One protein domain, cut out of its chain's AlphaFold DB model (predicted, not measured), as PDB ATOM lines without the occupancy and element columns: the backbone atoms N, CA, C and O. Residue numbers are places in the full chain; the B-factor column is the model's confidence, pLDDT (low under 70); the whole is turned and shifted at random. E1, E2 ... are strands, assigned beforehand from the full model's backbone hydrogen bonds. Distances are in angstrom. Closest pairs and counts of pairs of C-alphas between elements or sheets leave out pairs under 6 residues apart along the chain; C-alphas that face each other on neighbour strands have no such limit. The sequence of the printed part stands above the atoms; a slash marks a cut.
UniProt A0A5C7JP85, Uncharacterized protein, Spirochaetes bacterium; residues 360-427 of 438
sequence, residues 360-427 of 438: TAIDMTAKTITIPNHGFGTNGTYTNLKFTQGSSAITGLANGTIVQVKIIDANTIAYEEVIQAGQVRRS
ATOM      1  N   THR A 360      -1.891 -18.240  48.753       88.81
ATOM      2  CA  THR A 360      -3.222 -18.808  48.476       88.81
ATOM      3  C   THR A 360      -3.286 -19.530  47.133       88.81
ATOM      4  O   THR A 360      -4.175 -20.353  46.930       88.81
ATOM      5  N   ALA A 361      -2.320 -19.293  46.241       93.50
ATOM      6  CA  ALA A 361      -2.180 -20.044  45.001       93.50
ATOM      7  C   ALA A 361      -1.705 -21.492  45.214       93.50
ATOM      8  O   ALA A 361      -1.793 -22.288  44.280       93.50
ATOM      9  N   ILE A 362      -1.173 -21.832  46.395       93.62
ATOM     10  CA  ILE A 362      -0.624 -23.158  46.688       93.62
ATOM     11  C   ILE A 362      -1.735 -24.083  47.183       93.62
ATOM     12  O   ILE A 362      -2.242 -23.931  48.295       93.62
ATOM     13  N   ASP A 363      -2.041 -25.114  46.401       94.50
ATOM     14  CA  ASP A 363      -2.894 -26.210  46.842       94.50
ATOM     15  C   ASP A 363      -2.034 -27.306  47.491       94.50
ATOM     16  O   ASP A 363      -1.292 -28.053  46.842       94.50
ATOM     17  N   MET A 364      -2.124 -27.402  48.818       92.06
ATOM     18  CA  MET A 364      -1.406 -28.399  49.618       92.06
ATOM     19  C   MET A 364      -1.953 -29.821  49.451       92.06
ATOM     20  O   MET A 364      -1.241 -30.780  49.766       92.06
ATOM     21  N   THR A 365      -3.193 -29.960  48.980       92.75
ATOM     22  CA  THR A 365      -3.858 -31.243  48.736       92.75
ATOM     23  C   THR A 365      -3.525 -31.743  47.337       92.75
ATOM     24  O   THR A 365      -3.031 -32.858  47.195       92.75
ATOM     25  N   ALA A 366      -3.722 -30.901  46.317       93.94
ATOM     26  CA  ALA A 366      -3.435 -31.242  44.923       93.94
ATOM     27  C   ALA A 366      -1.937 -31.203  44.576       93.94
ATOM     28  O   ALA A 366      -1.542 -31.705  43.527       93.94
ATOM     29  N   LYS A 367      -1.102 -30.632  45.454       95.75
ATOM     30  CA  LYS A 367       0.342 -30.435  45.244       95.75
ATOM     31  C   LYS A 367       0.677 -29.531  44.053       95.75
ATOM     32  O   LYS A 367       1.663 -29.740  43.339       95.75
ATOM     33  N   THR A 368      -0.131 -28.490  43.869       96.50
ATOM     34  CA  THR A 368      -0.029 -27.549  42.749       96.50
ATOM     35  C   THR A 368       0.106 -26.095  43.197       96.50
ATOM     36  O   THR A 368      -0.114 -25.757  44.360       96.50
ATOM     37  N   ILE A 369       0.509 -25.231  42.263       96.06
ATOM     38  CA  ILE A 369       0.501 -23.772  42.402       96.06
ATOM     39  C   ILE A 369      -0.201 -23.178  41.179       96.06
ATOM     40  O   ILE A 369       0.200 -23.453  40.044       96.06
ATOM     41  N   THR A 370      -1.220 -22.354  41.411       97.50
ATOM     42  CA  THR A 370      -1.977 -21.666  40.356       97.50
ATOM     43  C   THR A 370      -1.341 -20.314  40.026       97.50
ATOM     44  O   THR A 370      -1.415 -19.364  40.800       97.50
ATOM     45  N   ILE A 371      -0.731 -20.209  38.851       97.00
ATOM     46  CA  ILE A 371      -0.082 -19.010  38.316       97.00
ATOM     47  C   ILE A 371      -0.697 -18.705  36.938       97.00
ATOM     48  O   ILE A 371      -0.270 -19.287  35.939       97.00
ATOM     49  N   PRO A 372      -1.695 -17.809  36.845       96.56
ATOM     50  CA  PRO A 372      -2.400 -17.553  35.592       96.56
ATOM     51  C   PRO A 372      -1.473 -17.108  34.451       96.56
ATOM     52  O   PRO A 372      -0.652 -16.206  34.627       96.56
ATOM     53  N   ASN A 373      -1.637 -17.704  33.267       95.56
ATOM     54  CA  ASN A 373      -0.871 -17.404  32.051       95.56
ATOM     55  C   ASN A 373       0.654 -17.387  32.286       95.56
ATOM     56  O   ASN A 373       1.363 -16.449  31.895       95.56
ATOM     57  N   HIS A 374       1.174 -18.416  32.963       96.38
ATOM     58  CA  HIS A 374       2.584 -18.452  33.357       96.38
ATOM     59  C   HIS A 374       3.546 -18.642  32.170       96.38
ATOM     60  O   HIS A 374       4.683 -18.191  32.235       96.38
ATOM     61  N   GLY A 375       3.121 -19.277  31.072       95.94
ATOM     62  CA  GLY A 375       3.932 -19.394  29.846       95.94
ATOM     63  C   GLY A 375       5.235 -20.199  29.988       95.94
ATOM     64  O   GLY A 375       6.113 -20.100  29.142       95.94
ATOM     65  N   PHE A 376       5.373 -20.995  31.050       95.69
ATOM     66  CA  PHE A 376       6.607 -21.731  31.380       95.69
ATOM     67  C   PHE A 376       6.872 -22.967  30.510       95.69
ATOM     68  O   PHE A 376       7.950 -23.553  30.600       95.69
ATOM     69  N   GLY A 377       5.900 -23.397  29.708       94.38
ATOM     70  CA  GLY A 377       6.024 -24.582  28.868       94.38
ATOM     71  C   GLY A 377       4.672 -25.151  28.462       94.38
ATOM     72  O   GLY A 377       3.623 -24.559  28.717       94.38
ATOM     73  N   THR A 378       4.706 -26.316  27.822       96.00
ATOM     74  CA  THR A 378       3.516 -27.044  27.367       96.00
ATOM     75  C   THR A 378       3.025 -28.021  28.433       96.00
ATOM     76  O   THR A 378       3.833 -28.586  29.172       96.00
ATOM     77  N   ASN A 379       1.712 -28.272  28.480       97.50
ATOM     78  CA  ASN A 379       1.111 -29.265  29.379       97.50
ATOM     79  C   ASN A 379       1.847 -30.621  29.306       97.50
ATOM     80  O   ASN A 379       2.167 -31.101  28.219       97.50
ATOM     81  N   GLY A 380       2.133 -31.210  30.466       95.06
ATOM     82  CA  GLY A 380       2.779 -32.511  30.632       95.06
ATOM     83  C   GLY A 380       4.307 -32.473  30.631       95.06
ATOM     84  O   GLY A 380       4.930 -33.480  30.963       95.06
ATOM     85  N   THR A 381       4.920 -31.334  30.296       96.06
ATOM     86  CA  THR A 381       6.384 -31.181  30.305       96.06
ATOM     87  C   THR A 381       6.905 -30.725  31.661       96.06
ATOM     88  O   THR A 381       6.151 -30.233  32.502       96.06
ATOM     89  N   TYR A 382       8.211 -30.889  31.867       97.06
ATOM     90  CA  TYR A 382       8.897 -30.432  33.067       97.06
ATOM     91  C   TYR A 382       9.811 -29.274  32.727       97.06
ATOM     92  O   TYR A 382      10.463 -29.252  31.681       97.06
ATOM     93  N   THR A 383       9.889 -28.332  33.653       96.38
ATOM     94  CA  THR A 383      10.788 -27.192  33.552       96.38
ATOM     95  C   THR A 383      11.403 -26.902  34.907       96.38
ATOM     96  O   THR A 383      10.824 -27.207  35.954       96.38
ATOM     97  N   ASN A 384      12.596 -26.325  34.883       96.81
ATOM     98  CA  ASN A 384      13.296 -25.912  36.085       96.81
ATOM     99  C   ASN A 384      13.012 -24.429  36.321       96.81
ATOM    100  O   ASN A 384      13.276 -23.600  35.454       96.81
ATOM    101  N   LEU A 385      12.511 -24.092  37.501       96.00
ATOM    102  CA  LEU A 385      12.225 -22.725  37.918       96.00
ATOM    103  C   LEU A 385      13.089 -22.369  39.119       96.00
ATOM    104  O   LEU A 385      13.347 -23.209  39.977       96.00
ATOM    105  N   LYS A 386      13.506 -21.110  39.213       95.69
ATOM    106  CA  LYS A 386      14.164 -20.593  40.411       95.69
ATOM    107  C   LYS A 386      13.158 -19.806  41.235       95.69
ATOM    108  O   LYS A 386      12.574 -18.845  40.743       95.69
ATOM    109  N   PHE A 387      12.973 -20.206  42.485       93.94
ATOM    110  CA  PHE A 387      12.127 -19.484  43.419       93.94
ATOM    111  C   PHE A 387      12.873 -18.280  43.993       93.94
ATOM    112  O   PHE A 387      13.997 -18.412  44.482       93.94
ATOM    113  N   THR A 388      12.222 -17.120  43.973       92.56
ATOM    114  CA  THR A 388      12.667 -15.921  44.683       92.56
ATOM    115  C   THR A 388      11.621 -15.595  45.732       92.56
ATOM    116  O   THR A 388      10.451 -15.425  45.403       92.56
ATOM    117  N   GLN A 389      12.032 -15.543  46.993       88.81
ATOM    118  CA  GLN A 389      11.113 -15.292  48.095       88.81
ATOM    119  C   GLN A 389      10.709 -13.815  48.131       88.81
ATOM    120  O   GLN A 389      11.571 -12.936  48.137       88.81
ATOM    121  N   GLY A 390       9.401 -13.565  48.202       84.69
ATOM    122  CA  GLY A 390       8.842 -12.257  48.521       84.69
ATOM    123  C   GLY A 390       8.841 -11.957  50.021       84.69
ATOM    124  O   GLY A 390       9.738 -12.345  50.768       84.69
ATOM    125  N   SER A 391       7.807 -11.261  50.491       80.56
ATOM    126  CA  SER A 391       7.701 -10.833  51.894       80.56
ATOM    127  C   SER A 391       7.243 -11.936  52.856       80.56
ATOM    128  O   SER A 391       7.510 -11.842  54.054       80.56
ATOM    129  N   SER A 392       6.591 -12.990  52.355       79.62
ATOM    130  CA  SER A 392       6.086 -14.110  53.160       79.62
ATOM    131  C   SER A 392       6.895 -15.385  52.910       79.62
ATOM    132  O   SER A 392       7.235 -15.703  51.773       79.62
ATOM    133  N   ALA A 393       7.217 -16.133  53.965       84.44
ATOM    134  CA  ALA A 393       7.926 -17.405  53.835       84.44
ATOM    135  C   ALA A 393       6.963 -18.552  53.485       84.44
ATOM    136  O   ALA A 393       5.917 -18.696  54.117       84.44
ATOM    137  N   ILE A 394       7.364 -19.405  52.537       89.00
ATOM    138  CA  ILE A 394       6.717 -20.691  52.239       89.00
ATOM    139  C   ILE A 394       7.578 -21.787  52.880       89.00
ATOM    140  O   ILE A 394       8.767 -21.916  52.581       89.00
ATOM    141  N   THR A 395       7.009 -22.579  53.791       89.94
ATOM    142  CA  THR A 395       7.799 -23.587  54.516       89.94
ATOM    143  C   THR A 395       8.172 -24.729  53.579       89.94
ATOM    144  O   THR A 395       7.296 -25.358  52.987       89.94
ATOM    145  N   GLY A 396       9.473 -25.012  53.474       88.31
ATOM    146  CA  GLY A 396      10.014 -26.051  52.592       88.31
ATOM    147  C   GLY A 396      10.474 -25.554  51.217       88.31
ATOM    148  O   GLY A 396      11.000 -26.353  50.444       88.31
ATOM    149  N   LEU A 397      10.332 -24.254  50.928       90.88
ATOM    150  CA  LEU A 397      10.821 -23.622  49.703       90.88
ATOM    151  C   LEU A 397      11.635 -22.362  50.039       90.88
ATOM    152  O   LEU A 397      11.088 -21.294  50.294       90.88
ATOM    153  N   ALA A 398      12.962 -22.498  50.071       91.19
ATOM    154  CA  ALA A 398      13.867 -21.410  50.438       91.19
ATOM    155  C   ALA A 398      14.175 -20.481  49.253       91.19
ATOM    156  O   ALA A 398      14.236 -20.929  48.104       91.19
ATOM    157  N   ASN A 399      14.444 -19.202  49.531       93.06
ATOM    158  CA  ASN A 399      14.884 -18.242  48.520       93.06
ATOM    159  C   ASN A 399      16.087 -18.764  47.710       93.06
ATOM    160  O   ASN A 399      17.070 -19.238  48.274       93.06
ATOM    161  N   GLY A 400      16.022 -18.654  46.384       93.00
ATOM    162  CA  GLY A 400      17.064 -19.098  45.462       93.00
ATOM    163  C   GLY A 400      17.020 -20.583  45.094       93.00
ATOM    164  O   GLY A 400      17.812 -20.996  44.243       93.00
ATOM    165  N   THR A 401      16.113 -21.372  45.682       93.81
ATOM    166  CA  THR A 401      15.956 -22.800  45.365       93.81
ATOM    167  C   THR A 401      15.572 -22.980  43.899       93.81
ATOM    168  O   THR A 401      14.677 -22.300  43.397       93.81
ATOM    169  N   ILE A 402      16.232 -23.916  43.219       95.38
ATOM    170  CA  ILE A 402      15.843 -24.356  41.879       95.38
ATOM    171  C   ILE A 402      14.968 -25.593  42.034       95.38
ATOM    172  O   ILE A 402      15.365 -26.557  42.690       95.38
ATOM    173  N   VAL A 403      13.784 -25.548  41.441       95.06
ATOM    174  CA  VAL A 403      12.768 -26.592  41.519       95.06
ATOM    175  C   VAL A 403      12.425 -27.073  40.122       95.06
ATOM    176  O   VAL A 403      12.174 -26.271  39.228       95.06
ATOM    177  N   GLN A 404      12.397 -28.386  39.927       97.00
ATOM    178  CA  GLN A 404      11.790 -28.970  38.737       97.00
ATOM    179  C   GLN A 404      10.303 -29.175  39.012       97.00
ATOM    180  O   GLN A 404       9.947 -29.838  39.991       97.00
ATOM    181  N   VAL A 405       9.461 -28.600  38.156       97.31
ATOM    182  CA  VAL A 405       7.998 -28.657  38.250       97.31
ATOM    183  C   VAL A 405       7.413 -29.226  36.969       97.31
ATOM    184  O   VAL A 405       8.007 -29.095  35.897       97.31
ATOM    185  N   LYS A 406       6.233 -29.830  37.081       97.56
ATOM    186  CA  LYS A 406       5.444 -30.283  35.938       97.56
ATOM    187  C   LYS A 406       4.438 -29.209  35.548       97.56
ATOM    188  O   LYS A 406       3.769 -28.653  36.416       97.56
ATOM    189  N   ILE A 407       4.298 -28.944  34.259       98.06
ATOM    190  CA  ILE A 407       3.246 -28.074  33.733       98.06
ATOM    191  C   ILE A 407       1.946 -28.880  33.644       98.06
ATOM    192  O   ILE A 407       1.916 -29.904  32.964       98.06
ATOM    193  N   ILE A 408       0.889 -28.436  34.328       98.06
ATOM    194  CA  ILE A 408      -0.422 -29.114  34.348       98.06
ATOM    195  C   ILE A 408      -1.371 -28.517  33.310       98.06
ATOM    196  O   ILE A 408      -2.099 -29.231  32.629       98.06
ATOM    197  N   ASP A 409      -1.347 -27.198  33.166       97.88
ATOM    198  CA  ASP A 409      -2.080 -26.455  32.146       97.88
ATOM    199  C   ASP A 409      -1.425 -25.072  31.974       97.88
ATOM    200  O   ASP A 409      -0.291 -24.878  32.396       97.88
ATOM    201  N   ALA A 410      -2.091 -24.117  31.317       97.56
ATOM    202  CA  ALA A 410      -1.552 -22.768  31.090       97.56
ATOM    203  C   ALA A 410      -1.492 -21.878  32.353       97.56
ATOM    204  O   ALA A 410      -0.911 -20.787  32.318       97.56
ATOM    205  N   ASN A 411      -2.128 -22.315  33.440       97.94
ATOM    206  CA  ASN A 411      -2.327 -21.590  34.687       97.94
ATOM    207  C   ASN A 411      -1.825 -22.357  35.918       97.94
ATOM    208  O   ASN A 411      -1.868 -21.800  37.007       97.94
ATOM    209  N   THR A 412      -1.371 -23.603  35.784       98.06
ATOM    210  CA  THR A 412      -1.110 -24.477  36.933       98.06
ATOM    211  C   THR A 412       0.171 -25.278  36.742       98.06
ATOM    212  O   THR A 412       0.389 -25.913  35.706       98.06
ATOM    213  N   ILE A 413       0.997 -25.310  37.788       98.00
ATOM    214  CA  ILE A 413       2.178 -26.176  37.885       98.00
ATOM    215  C   ILE A 413       2.046 -27.130  39.074       98.00
ATOM    216  O   ILE A 413       1.443 -26.776  40.083       98.00
ATOM    217  N   ALA A 414       2.640 -28.319  38.986       97.62
ATOM    218  CA  ALA A 414       2.764 -29.253  40.104       97.62
ATOM    219  C   ALA A 414       4.211 -29.315  40.605       97.62
ATOM    220  O   ALA A 414       5.146 -29.471  39.814       97.62
ATOM    221  N   TYR A 415       4.393 -29.203  41.924       96.00
ATOM    222  CA  TYR A 415       5.705 -29.298  42.585       96.00
ATOM    223  C   TYR A 415       6.007 -30.701  43.126       96.00
ATOM    224  O   TYR A 415       7.147 -31.006  43.486       96.00
ATOM    225  N   GLU A 416       4.990 -31.555  43.179       95.31
ATOM    226  CA  GLU A 416       5.080 -32.949  43.580       95.31
ATOM    227  C   GLU A 416       4.074 -33.761  42.765       95.31
ATOM    228  O   GLU A 416       2.956 -33.316  42.515       95.31
ATOM    229  N   GLU A 417       4.476 -34.958  42.355       92.31
ATOM    230  CA  GLU A 417       3.591 -35.918  41.707       92.31
ATOM    231  C   GLU A 417       3.764 -37.305  42.309       92.31
ATOM    232  O   GLU A 417       4.868 -37.717  42.679       92.31
ATOM    233  N   VAL A 418       2.660 -38.039  42.388       88.94
ATOM    234  CA  VAL A 418       2.671 -39.442  42.791       88.94
ATOM    235  C   VAL A 418       3.145 -40.275  41.605       88.94
ATOM    236  O   VAL A 418       2.616 -40.157  40.502       88.94
ATOM    237  N   ILE A 419       4.153 -41.106  41.847       83.88
ATOM    238  CA  ILE A 419       4.621 -42.125  40.912       83.88
ATOM    239  C   ILE A 419       3.948 -43.462  41.259       83.88
ATOM    240  O   ILE A 419       2.726 -43.577  41.204       83.88
ATOM    241  N   GLN A 420       4.707 -44.483  41.649       81.81
ATOM    242  CA  GLN A 420       4.208 -45.820  41.950       81.81
ATOM    243  C   GLN A 420       4.151 -46.098  43.460       81.81
ATOM    244  O   GLN A 420       5.024 -45.663  44.206       81.81
ATOM    245  N   ALA A 421       3.156 -46.872  43.912       82.81
ATOM    246  CA  ALA A 421       3.041 -47.340  45.301       82.81
ATOM    247  C   ALA A 421       3.089 -46.204  46.352       82.81
ATOM    248  O   ALA A 421       3.652 -46.364  47.433       82.81
ATOM    249  N   GLY A 422       2.520 -45.037  46.019       82.88
ATOM    250  CA  GLY A 422       2.486 -43.856  46.893       82.88
ATOM    251  C   GLY A 422       3.813 -43.095  47.003       82.88
ATOM    252  O   GLY A 422       3.877 -42.077  47.686       82.88
ATOM    253  N   GLN A 423       4.866 -43.555  46.327       90.00
ATOM    254  CA  GLN A 423       6.114 -42.816  46.203       90.00
ATOM    255  C   GLN A 423       5.874 -41.542  45.381       90.00
ATOM    256  O   GLN A 423       5.045 -41.525  44.472       90.00
ATOM    257  N   VAL A 424       6.617 -40.479  45.683       92.62
ATOM    258  CA  VAL A 424       6.470 -39.180  45.017       92.62
ATOM    259  C   VAL A 424       7.756 -38.740  44.328       92.62
ATOM    260  O   VAL A 424       8.852 -38.920  44.867       92.62
ATOM    261  N   ARG A 425       7.622 -38.122  43.153       94.00
ATOM    262  CA  ARG A 425       8.678 -37.319  42.533       94.00
ATOM    263  C   ARG A 425       8.464 -35.871  42.950       94.00
ATOM    264  O   ARG A 425       7.428 -35.278  42.676       94.00
ATOM    265  N   ARG A 426       9.481 -35.296  43.584       94.06
ATOM    266  CA  ARG A 426       9.538 -33.874  43.934       94.06
ATOM    267  C   ARG A 426      10.981 -33.425  44.072       94.06
ATOM    268  O   ARG A 426      11.848 -34.228  44.424       94.06
ATOM    269  N   SER A 427      11.237 -32.155  43.796       92.38
ATOM    270  CA  SER A 427      12.530 -31.505  44.064       92.38
ATOM    271  C   SER A 427      12.532 -30.757  45.404       92.38
ATOM    272  O   SER A 427      13.589 -30.520  45.979       92.38
TER     273      SER A 427
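This is residues 360 to 427 of the 438 residues of an uncharacterized protein of Spirochaetes bacterium (UniProt A0A5C7JP85). There is little regular structure: a twisted sheet of four short strands, with the hairpin E5 and E6 and the loop of residues 387 to 401 toward opposite ends of the longest axis. The 68 printed residues hold six named strands, E1 to E6 along the chain, with 23 residues, and no named helix: all strand. The sheet, order E1 E4 E3 E2, is antiparallel. The whole is compact, radius of gyration of the C-alphas 12.0 A, spans 36 by 25 by 21 A.

E3, residues 402 to 407, measures 15.5 A; E2, residues 382 to 386, 13.4 A. E4 is 412 to 414, E1 368 to 370, E5 416 to 418, E6 424 to 426. C-alpha 368 is at (-0.029, -27.549, 42.749), C-alpha 426 at (9.538, -33.874, 43.934).

E2, E3 and E4 form a meander, each strand the antiparallel neighbour of the one before; with E1 antiparallel to E4 they form a Greek key. Within hydrogen-bond range are N 385 and O 403 of E2 and E3, 2.8 A, N 414 and O 406 of E4 and E3, 2.8 A, and N 369 and O 413 of E1 and E4, 2.8 A. E4 runs on into E5 at 67 degrees. In the hairpin E5 and E6, N 425 and O 417 are 2.8 A apart.

The farthest C-alphas, Ser 391 and Ala 421, are 37.4 A apart. The printed part has no cut. Links E1 to E2 and E2 to E3 are long. No printed residue is under 70.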